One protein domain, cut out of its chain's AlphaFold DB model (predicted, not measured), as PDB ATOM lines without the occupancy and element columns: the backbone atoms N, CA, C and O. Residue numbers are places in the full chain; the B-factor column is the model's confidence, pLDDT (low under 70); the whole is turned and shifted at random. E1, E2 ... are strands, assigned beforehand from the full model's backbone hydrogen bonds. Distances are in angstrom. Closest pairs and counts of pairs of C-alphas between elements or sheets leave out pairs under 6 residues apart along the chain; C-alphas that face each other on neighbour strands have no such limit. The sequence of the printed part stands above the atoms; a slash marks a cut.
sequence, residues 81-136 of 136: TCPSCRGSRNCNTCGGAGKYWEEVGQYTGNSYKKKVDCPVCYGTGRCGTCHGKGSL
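What this domain is: This is residues 81 to 136 of the 136 residues of an uncharacterized protein of Prevotella copri (UniProt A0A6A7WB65). With little regular structure, the printed part is a long, thin rod: a two-stranded hairpin, E1 and E2, makes one end, and the unnamed stretches 81 to 98 and 118 to 136 make the other. The printed part has 56 residues, no named helix and two named strands, E1 then E2, in one antiparallel sheet. Its class is all strand, with 12 of the 56 residues in named elements. It is loose, with a radius of gyration of the C-alphas of 14.3 A and spans of 47 by 14 by 12 A.

Where its parts are: Residues 81 to 98 come first, from C-alpha 81 at (17.291, 48.607, -42.268). E1, residues 99 to 104, is 14.6 A long and begins at C-alpha 99 (-3.993, 43.445, -53.857). E2, residues 112 to 117, is 15.9 A long and ends at C-alpha 117 (-6.667, 45.957, -51.612). Residues 118 to 136 follow.

How they stand to each other: E1 and E2 form a hairpin, antiparallel at 146 degrees between their directions. C-alphas 99 and 117 face each other at 4.3 A. N 102 and O 114, 2.9 A apart, are within hydrogen-bond range.

The domain as a whole: The C-alphas of Thr 108 and Leu 136, the two farthest apart, are 47.7 A apart. The printed part has no cut, and the link from E1 to E2 is short. Residues 93 to 94 and 102 to 114 have pLDDT under 70.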
ATOM      1  N   THR A  81      18.136  49.499 -41.471       80.25
ATOM      2  CA  THR A  81      17.291  48.607 -42.268       80.25
ATOM      3  C   THR A  81      15.946  48.469 -41.573       80.25
ATOM      4  O   THR A  81      15.883  48.161 -40.382       80.25
ATOM      5  N   CYS A  82      14.862  48.750 -42.293       77.81
ATOM      6  CA  CYS A  82      13.568  48.835 -41.645       77.81
ATOM      7  C   CYS A  82      13.173  47.444 -41.133       77.81
ATOM      8  O   CYS A  82      13.152  46.496 -41.922       77.81
ATOM      9  N   PRO A  83      12.836  47.308 -39.839       75.19
ATOM     10  CA  PRO A  83      12.597  46.009 -39.220       75.19
ATOM     11  C   PRO A  83      11.362  45.309 -39.797       75.19
ATOM     12  O   PRO A  83      11.367  44.088 -39.934       75.19
ATOM     13  N   SER A  84      10.345  46.071 -40.217       70.06
ATOM     14  CA  SER A  84       9.121  45.520 -40.813       70.06
ATOM     15  C   SER A  84       9.357  44.916 -42.194       70.06
ATOM     16  O   SER A  84       8.846  43.840 -42.476       70.06
ATOM     17  N   CYS A  85      10.129  45.587 -43.059       70.06
ATOM     18  CA  CYS A  85      10.413  45.110 -44.418       70.06
ATOM     19  C   CYS A  85      11.734  44.335 -44.531       70.06
ATOM     20  O   CYS A  85      12.016  43.788 -45.591       70.06
ATOM     21  N   ARG A  86      12.571  44.313 -43.483       75.31
ATOM     22  CA  ARG A  86      13.953  43.789 -43.489       75.31
ATOM     23  C   ARG A  86      14.769  44.233 -44.714       75.31
ATOM     24  O   ARG A  86      15.578  43.478 -45.236       75.31
ATOM     25  N   GLY A  87      14.523  45.444 -45.217       74.81
ATOM     26  CA  GLY A  87      15.168  45.948 -46.437       74.81
ATOM     27  C   GLY A  87      14.520  45.529 -47.760       74.81
ATOM     28  O   GLY A  87      14.876  46.081 -48.793       74.81
ATOM     29  N   SER A  88      13.519  44.643 -47.750       79.19
ATOM     30  CA  SER A  88      12.815  44.159 -48.950       79.19
ATOM     31  C   SER A  88      11.992  45.238 -49.659       79.19
ATOM     32  O   SER A  88      11.683  45.089 -50.835       79.19
ATOM     33  N   ARG A  89      11.639  46.337 -48.969       83.38
ATOM     34  CA  ARG A  89      10.783  47.448 -49.455       83.38
ATOM     35  C   ARG A  89       9.322  47.063 -49.723       83.38
ATOM     36  O   ARG A  89       8.446  47.928 -49.676       83.38
ATOM     37  N   ASN A  90       9.045  45.784 -49.924       81.62
ATOM     38  CA  ASN A  90       7.721  45.263 -50.216       81.62
ATOM     39  C   ASN A  90       6.881  45.099 -48.947       81.62
ATOM     40  O   ASN A  90       7.396  44.939 -47.842       81.62
ATOM     41  N   CYS A  91       5.561  45.149 -49.109       77.94
ATOM     42  CA  CYS A  91       4.632  44.782 -48.051       77.94
ATOM     43  C   CYS A  91       4.701  43.272 -47.813       77.94
ATOM     44  O   CYS A  91       4.341  42.501 -48.705       77.94
ATOM     45  N   ASN A  92       5.118  42.855 -46.616       73.06
ATOM     46  CA  ASN A  92       5.232  41.439 -46.259       73.06
ATOM     47  C   ASN A  92       3.878  40.717 -46.331       73.06
ATOM     48  O   ASN A  92       3.831  39.548 -46.696       73.06
ATOM     49  N   THR A  93       2.779  41.415 -46.037       67.25
ATOM     50  CA  THR A  93       1.434  40.824 -45.974       67.25
ATOM     51  C   THR A  93       0.896  40.408 -47.339       67.25
ATOM     52  O   THR A  93       0.249  39.378 -47.449       67.25
ATOM     53  N   CYS A  94       1.171  41.179 -48.394       69.06
ATOM     54  CA  CYS A  94       0.763  40.839 -49.764       69.06
ATOM     55  C   CYS A  94       1.943  40.457 -50.666       69.06
ATOM     56  O   CYS A  94       1.801  40.477 -51.887       69.06
ATOM     57  N   GLY A  95       3.132  40.231 -50.098       74.62
ATOM     58  CA  GLY A  95       4.357  39.942 -50.851       74.62
ATOM     59  C   GLY A  95       4.739  41.003 -51.892       74.62
ATOM     60  O   GLY A  95       5.416  40.693 -52.864       74.62
ATOM     61  N   GLY A  96       4.282  42.248 -51.736       77.75
ATOM     62  CA  GLY A  96       4.476  43.304 -52.737       77.75
ATOM     63  C   GLY A  96       3.372  43.461 -53.791       77.75
ATOM     64  O   GLY A  96       3.388  44.440 -54.527       77.75
ATOM     65  N   ALA A  97       2.375  42.570 -53.842       78.62
ATOM     66  CA  ALA A  97       1.331  42.598 -54.875       78.62
ATOM     67  C   ALA A  97       0.317  43.750 -54.734       78.62
ATOM     68  O   ALA A  97      -0.405  44.070 -55.677       78.62
ATOM     69  N   GLY A  98       0.204  44.346 -53.545       75.31
ATOM     70  CA  GLY A  98      -0.738  45.425 -53.230       75.31
ATOM     71  C   GLY A  98      -2.190  44.976 -53.101       75.31
ATOM     72  O   GLY A  98      -2.920  45.541 -52.300       75.31
ATOM     73  N   LYS A  99      -2.611  43.937 -53.821       80.00
ATOM     74  CA  LYS A  99      -3.993  43.445 -53.857       80.00
ATOM     75  C   LYS A  99      -4.006  41.922 -53.852       80.00
ATOM     76  O   LYS A  99      -3.073  41.303 -54.362       80.00
ATOM     77  N   TYR A 100      -5.069  41.326 -53.331       73.44
ATOM     78  CA  TYR A 100      -5.286  39.885 -53.396       73.44
ATOM     79  C   TYR A 100      -6.725  39.568 -53.806       73.44
ATOM     80  O   TYR A 100      -7.611  40.424 -53.779       73.44
ATOM     81  N   TRP A 101      -6.929  38.344 -54.286       73.38
ATOM     82  CA  TRP A 101      -8.250  37.847 -54.643       73.38
ATOM     83  C   TRP A 101      -8.864  37.200 -53.412       73.38
ATOM     84  O   TRP A 101      -8.318  36.232 -52.891       73.38
ATOM     85  N   GLU A 102      -9.979  37.752 -52.958       65.88
ATOM     86  CA  GLU A 102     -10.762  37.213 -51.856       65.88
ATOM     87  C   GLU A 102     -12.028  36.580 -52.434       65.88
ATOM     88  O   GLU A 102     -12.736  37.190 -53.243       65.88
ATOM     89  N   GLU A 103     -12.290  35.329 -52.065       62.34
ATOM     90  CA  GLU A 103     -13.565  34.690 -52.364       62.34
ATOM     91  C   GLU A 103     -14.598  35.210 -51.373       62.34
ATOM     92  O   GLU A 103     -14.600  34.856 -50.198       62.34
ATOM     93  N   VAL A 104     -15.469  36.083 -51.866       56.94
ATOM     94  CA  VAL A 104     -16.609  36.604 -51.121       56.94
ATOM     95  C   VAL A 104     -17.848  35.895 -51.640       56.94
ATOM     96  O   VAL A 104     -18.240  36.018 -52.797       56.94
ATOM     97  N   GLY A 105     -18.454  35.101 -50.773       53.84
ATOM     98  CA  GLY A 105     -19.699  34.402 -51.044       53.84
ATOM     99  C   GLY A 105     -20.394  34.138 -49.724       53.84
ATOM    100  O   GLY A 105     -19.762  33.690 -48.767       53.84
ATOM    101  N   GLN A 106     -21.685  34.451 -49.644       48.31
ATOM    102  CA  GLN A 106     -22.478  33.995 -48.510       48.31
ATOM    103  C   GLN A 106     -22.631  32.471 -48.571       48.31
ATOM    104  O   GLN A 106     -22.600  31.878 -49.652       48.31
ATOM    105  N   TYR A 107     -22.853  31.864 -47.401       50.47
ATOM    106  CA  TYR A 107     -23.131  30.439 -47.153       50.47
ATOM    107  C   TYR A 107     -24.217  29.797 -48.056       50.47
ATOM    108  O   TYR A 107     -24.471  28.601 -47.955       50.47
ATOM    109  N   THR A 108     -24.854  30.576 -48.930       51.94
ATOM    110  CA  THR A 108     -25.967  30.245 -49.823       51.94
ATOM    111  C   THR A 108     -25.573  29.961 -51.283       51.94
ATOM    112  O   THR A 108     -26.459  29.757 -52.106       51.94
ATOM    113  N   GLY A 109     -24.279  29.860 -51.620       49.06
ATOM    114  CA  GLY A 109     -23.844  29.122 -52.823       49.06
ATOM    115  C   GLY A 109     -23.416  29.930 -54.054       49.06
ATOM    116  O   GLY A 109     -23.187  29.327 -55.098       49.06
ATOM    117  N   ASN A 110     -23.229  31.249 -53.948       49.97
ATOM    118  CA  ASN A 110     -22.599  32.055 -55.004       49.97
ATOM    119  C   ASN A 110     -21.267  32.639 -54.515       49.97
ATOM    120  O   ASN A 110     -21.224  33.717 -53.920       49.97
ATOM    121  N   SER A 111     -20.175  31.919 -54.769       55.59
ATOM    122  CA  SER A 111     -18.810  32.394 -54.522       55.59
ATOM    123  C   SER A 111     -18.365  33.271 -55.690       55.59
ATOM    124  O   SER A 111     -18.185  32.772 -56.800       55.59
ATOM    125  N   TYR A 112     -18.174  34.572 -55.468       61.75
ATOM    126  CA  TYR A 112     -17.557  35.455 -56.459       61.75
ATOM    127  C   TYR A 112     -16.193  35.936 -55.959       61.75
ATOM    128  O   TYR A 112     -15.968  36.153 -54.769       61.75
ATOM    129  N   LYS A 113     -15.236  36.076 -56.880       62.56
ATOM    130  CA  LYS A 113     -13.887  36.553 -56.555       62.56
ATOM    131  C   LYS A 113     -13.875  38.068 -56.621       62.56
ATOM    132  O   LYS A 113     -14.027  38.641 -57.699       62.56
ATOM    133  N   LYS A 114     -13.666  38.721 -55.481       69.06
ATOM    134  CA  LYS A 114     -13.458  40.167 -55.423       69.06
ATOM    135  C   LYS A 114     -11.975  40.450 -55.261       69.06
ATOM    136  O   LYS A 114     -11.278  39.814 -54.475       69.06
ATOM    137  N   LYS A 115     -11.483  41.421 -56.024       75.50
ATOM    138  CA  LYS A 115     -10.134  41.943 -55.834       75.50
ATOM    139  C   LYS A 115     -10.175  42.928 -54.673       75.50
ATOM    140  O   LYS A 115     -10.877  43.934 -54.759       75.50
ATOM    141  N   VAL A 116      -9.457  42.619 -53.603       78.69
ATOM    142  CA  VAL A 116      -9.405  43.428 -52.385       78.69
ATOM    143  C   VAL A 116      -8.004  44.012 -52.250       78.69
ATOM    144  O   VAL A 116      -6.999  43.342 -52.509       78.69
ATOM    145  N   ASP A 117      -7.930  45.295 -51.911       79.06
ATOM    146  CA  ASP A 117      -6.667  45.957 -51.612       79.06
ATOM    147  C   ASP A 117      -6.100  45.419 -50.296       79.06
ATOM    148  O   ASP A 117      -6.818  45.225 -49.318       79.06
ATOM    149  N   CYS A 118      -4.793  45.167 -50.264       70.81
ATOM    150  CA  CYS A 118      -4.137  44.694 -49.058       70.81
ATOM    151  C   CYS A 118      -4.267  45.767 -47.967       70.81
ATOM    152  O   CYS A 118      -3.776  46.881 -48.171       70.81
ATOM    153  N   PRO A 119      -4.856  45.442 -46.804       74.88
ATOM    154  CA  PRO A 119      -5.127  46.426 -45.758       74.88
ATOM    155  C   PRO A 119      -3.845  46.992 -45.135       74.88
ATOM    156  O   PRO A 119      -3.842  48.103 -44.623       74.88
ATOM    157  N   VAL A 120      -2.729  46.261 -45.223       70.12
ATOM    158  CA  VAL A 120      -1.446  46.648 -44.610       70.12
ATOM    159  C   VAL A 120      -0.663  47.650 -45.459       70.12
ATOM    160  O   VAL A 120       0.110  48.447 -44.932       70.12
ATOM    161  N   CYS A 121      -0.845  47.627 -46.778       70.12
ATOM    162  CA  CYS A 121      -0.197  48.575 -47.683       70.12
ATOM    163  C   CYS A 121      -1.187  49.448 -48.450       70.12
ATOM    164  O   CYS A 121      -0.758  50.185 -49.334       70.12
ATOM    165  N   TYR A 122      -2.481  49.367 -48.143       76.50
ATOM    166  CA  TYR A 122      -3.554  50.119 -48.797       76.50
ATOM    167  C   TYR A 122      -3.477  50.068 -50.329       76.50
ATOM    168  O   TYR A 122      -3.542  51.090 -51.006       76.50
ATOM    169  N   GLY A 123      -3.234  48.885 -50.897       80.25
ATOM    170  CA  GLY A 123      -3.118  48.743 -52.352       80.25
ATOM    171  C   GLY A 123      -1.745  49.095 -52.939       80.25
ATOM    172  O   GLY A 123      -1.487  48.783 -54.098       80.25
ATOM    173  N   THR A 124      -0.837  49.706 -52.168       81.50
ATOM    174  CA  THR A 124       0.442  50.222 -52.697       81.50
ATOM    175  C   THR A 124       1.491  49.141 -52.950       81.50
ATOM    176  O   THR A 124       2.457  49.381 -53.671       81.50
ATOM    177  N   GLY A 125       1.359  47.974 -52.311       80.00
ATOM    178  CA  GLY A 125       2.362  46.904 -52.355       80.00
ATOM    179  C   GLY A 125       3.658  47.232 -51.606       80.00
ATOM    180  O   GLY A 125       4.538  46.385 -51.486       80.00
ATOM    181  N   ARG A 126       3.791  48.432 -51.039       83.38
ATOM    182  CA  ARG A 126       5.000  48.871 -50.337       83.38
ATOM    183  C   ARG A 126       4.869  48.618 -48.848       83.38
ATOM    184  O   ARG A 126       3.772  48.618 -48.297       83.38
ATOM    185  N   CYS A 127       5.992  48.404 -48.179       79.44
ATOM    186  CA  CYS A 127       5.983  48.312 -46.730       79.44
ATOM    187  C   CYS A 127       5.480  49.624 -46.127       79.44
ATOM    188  O   CYS A 127       6.081  50.671 -46.369       79.44
ATOM    189  N   GLY A 128       4.419  49.549 -45.320       75.81
ATOM    190  CA  GLY A 128       3.833  50.714 -44.659       75.81
ATOM    191  C   GLY A 128       4.800  51.411 -43.701       75.81
ATOM    192  O   GLY A 128       4.792  52.628 -43.612       75.81
ATOM    193  N   THR A 129       5.703  50.667 -43.054       75.12
ATOM    194  CA  THR A 129       6.658  51.229 -42.082       75.12
ATOM    195  C   THR A 129       7.804  51.996 -42.741       75.12
ATOM    196  O   THR A 129       8.201  53.043 -42.249       75.12
ATOM    197  N   CYS A 130       8.355  51.479 -43.847       76.31
ATOM    198  CA  CYS A 130       9.454  52.125 -44.573       76.31
ATOM    199  C   CYS A 130       8.976  52.947 -45.782       76.31
ATOM    200  O   CYS A 130       9.804  53.487 -46.509       76.31
ATOM    201  N   HIS A 131       7.668  52.990 -46.060       80.00
ATOM    202  CA  HIS A 131       7.067  53.523 -47.295       80.00
ATOM    203  C   HIS A 131       7.756  53.044 -48.592       80.00
ATOM    204  O   HIS A 131       7.776  53.738 -49.608       80.00
ATOM    205  N   GLY A 132       8.345  51.844 -48.567       77.81
ATOM    206  CA  GLY A 132       9.123  51.296 -49.683       77.81
ATOM    207  C   GLY A 132      10.578  51.768 -49.785       77.81
ATOM    208  O   GLY A 132      11.243  51.445 -50.763       77.81
ATOM    209  N   LYS A 133      11.114  52.481 -48.787       79.69
ATOM    210  CA  LYS A 133      12.533  52.880 -48.745       79.69
ATOM    211  C   LYS A 133      13.469  51.714 -48.411       79.69
ATOM    212  O   LYS A 133      14.589  51.650 -48.906       79.69
ATOM    213  N   GLY A 134      12.997  50.751 -47.617       72.38
ATOM    214  CA  GLY A 134      13.813  49.624 -47.134       72.38
ATOM    215  C   GLY A 134      14.595  49.950 -45.861       72.38
ATOM    216  O   GLY A 134      15.125  49.052 -45.211       72.38
ATOM    217  N   SER A 135      14.596  51.213 -45.456       78.12
ATOM    218  CA  SER A 135      15.294  51.709 -44.282       78.12
ATOM    219  C   SER A 135      14.540  52.882 -43.650       78.12
ATOM    220  O   SER A 135      13.630  53.441 -44.275       78.12
ATOM    221  N   LEU A 136      14.861  53.160 -42.386       74.44
ATOM    222  CA  LEU A 136      14.358  54.277 -41.586       74.44
ATOM    223  C   LEU A 136      15.326  55.465 -41.660       74.44
ATOM    224  O   LEU A 136      16.561  55.223 -41.731       74.44
TER     225      LEU A 136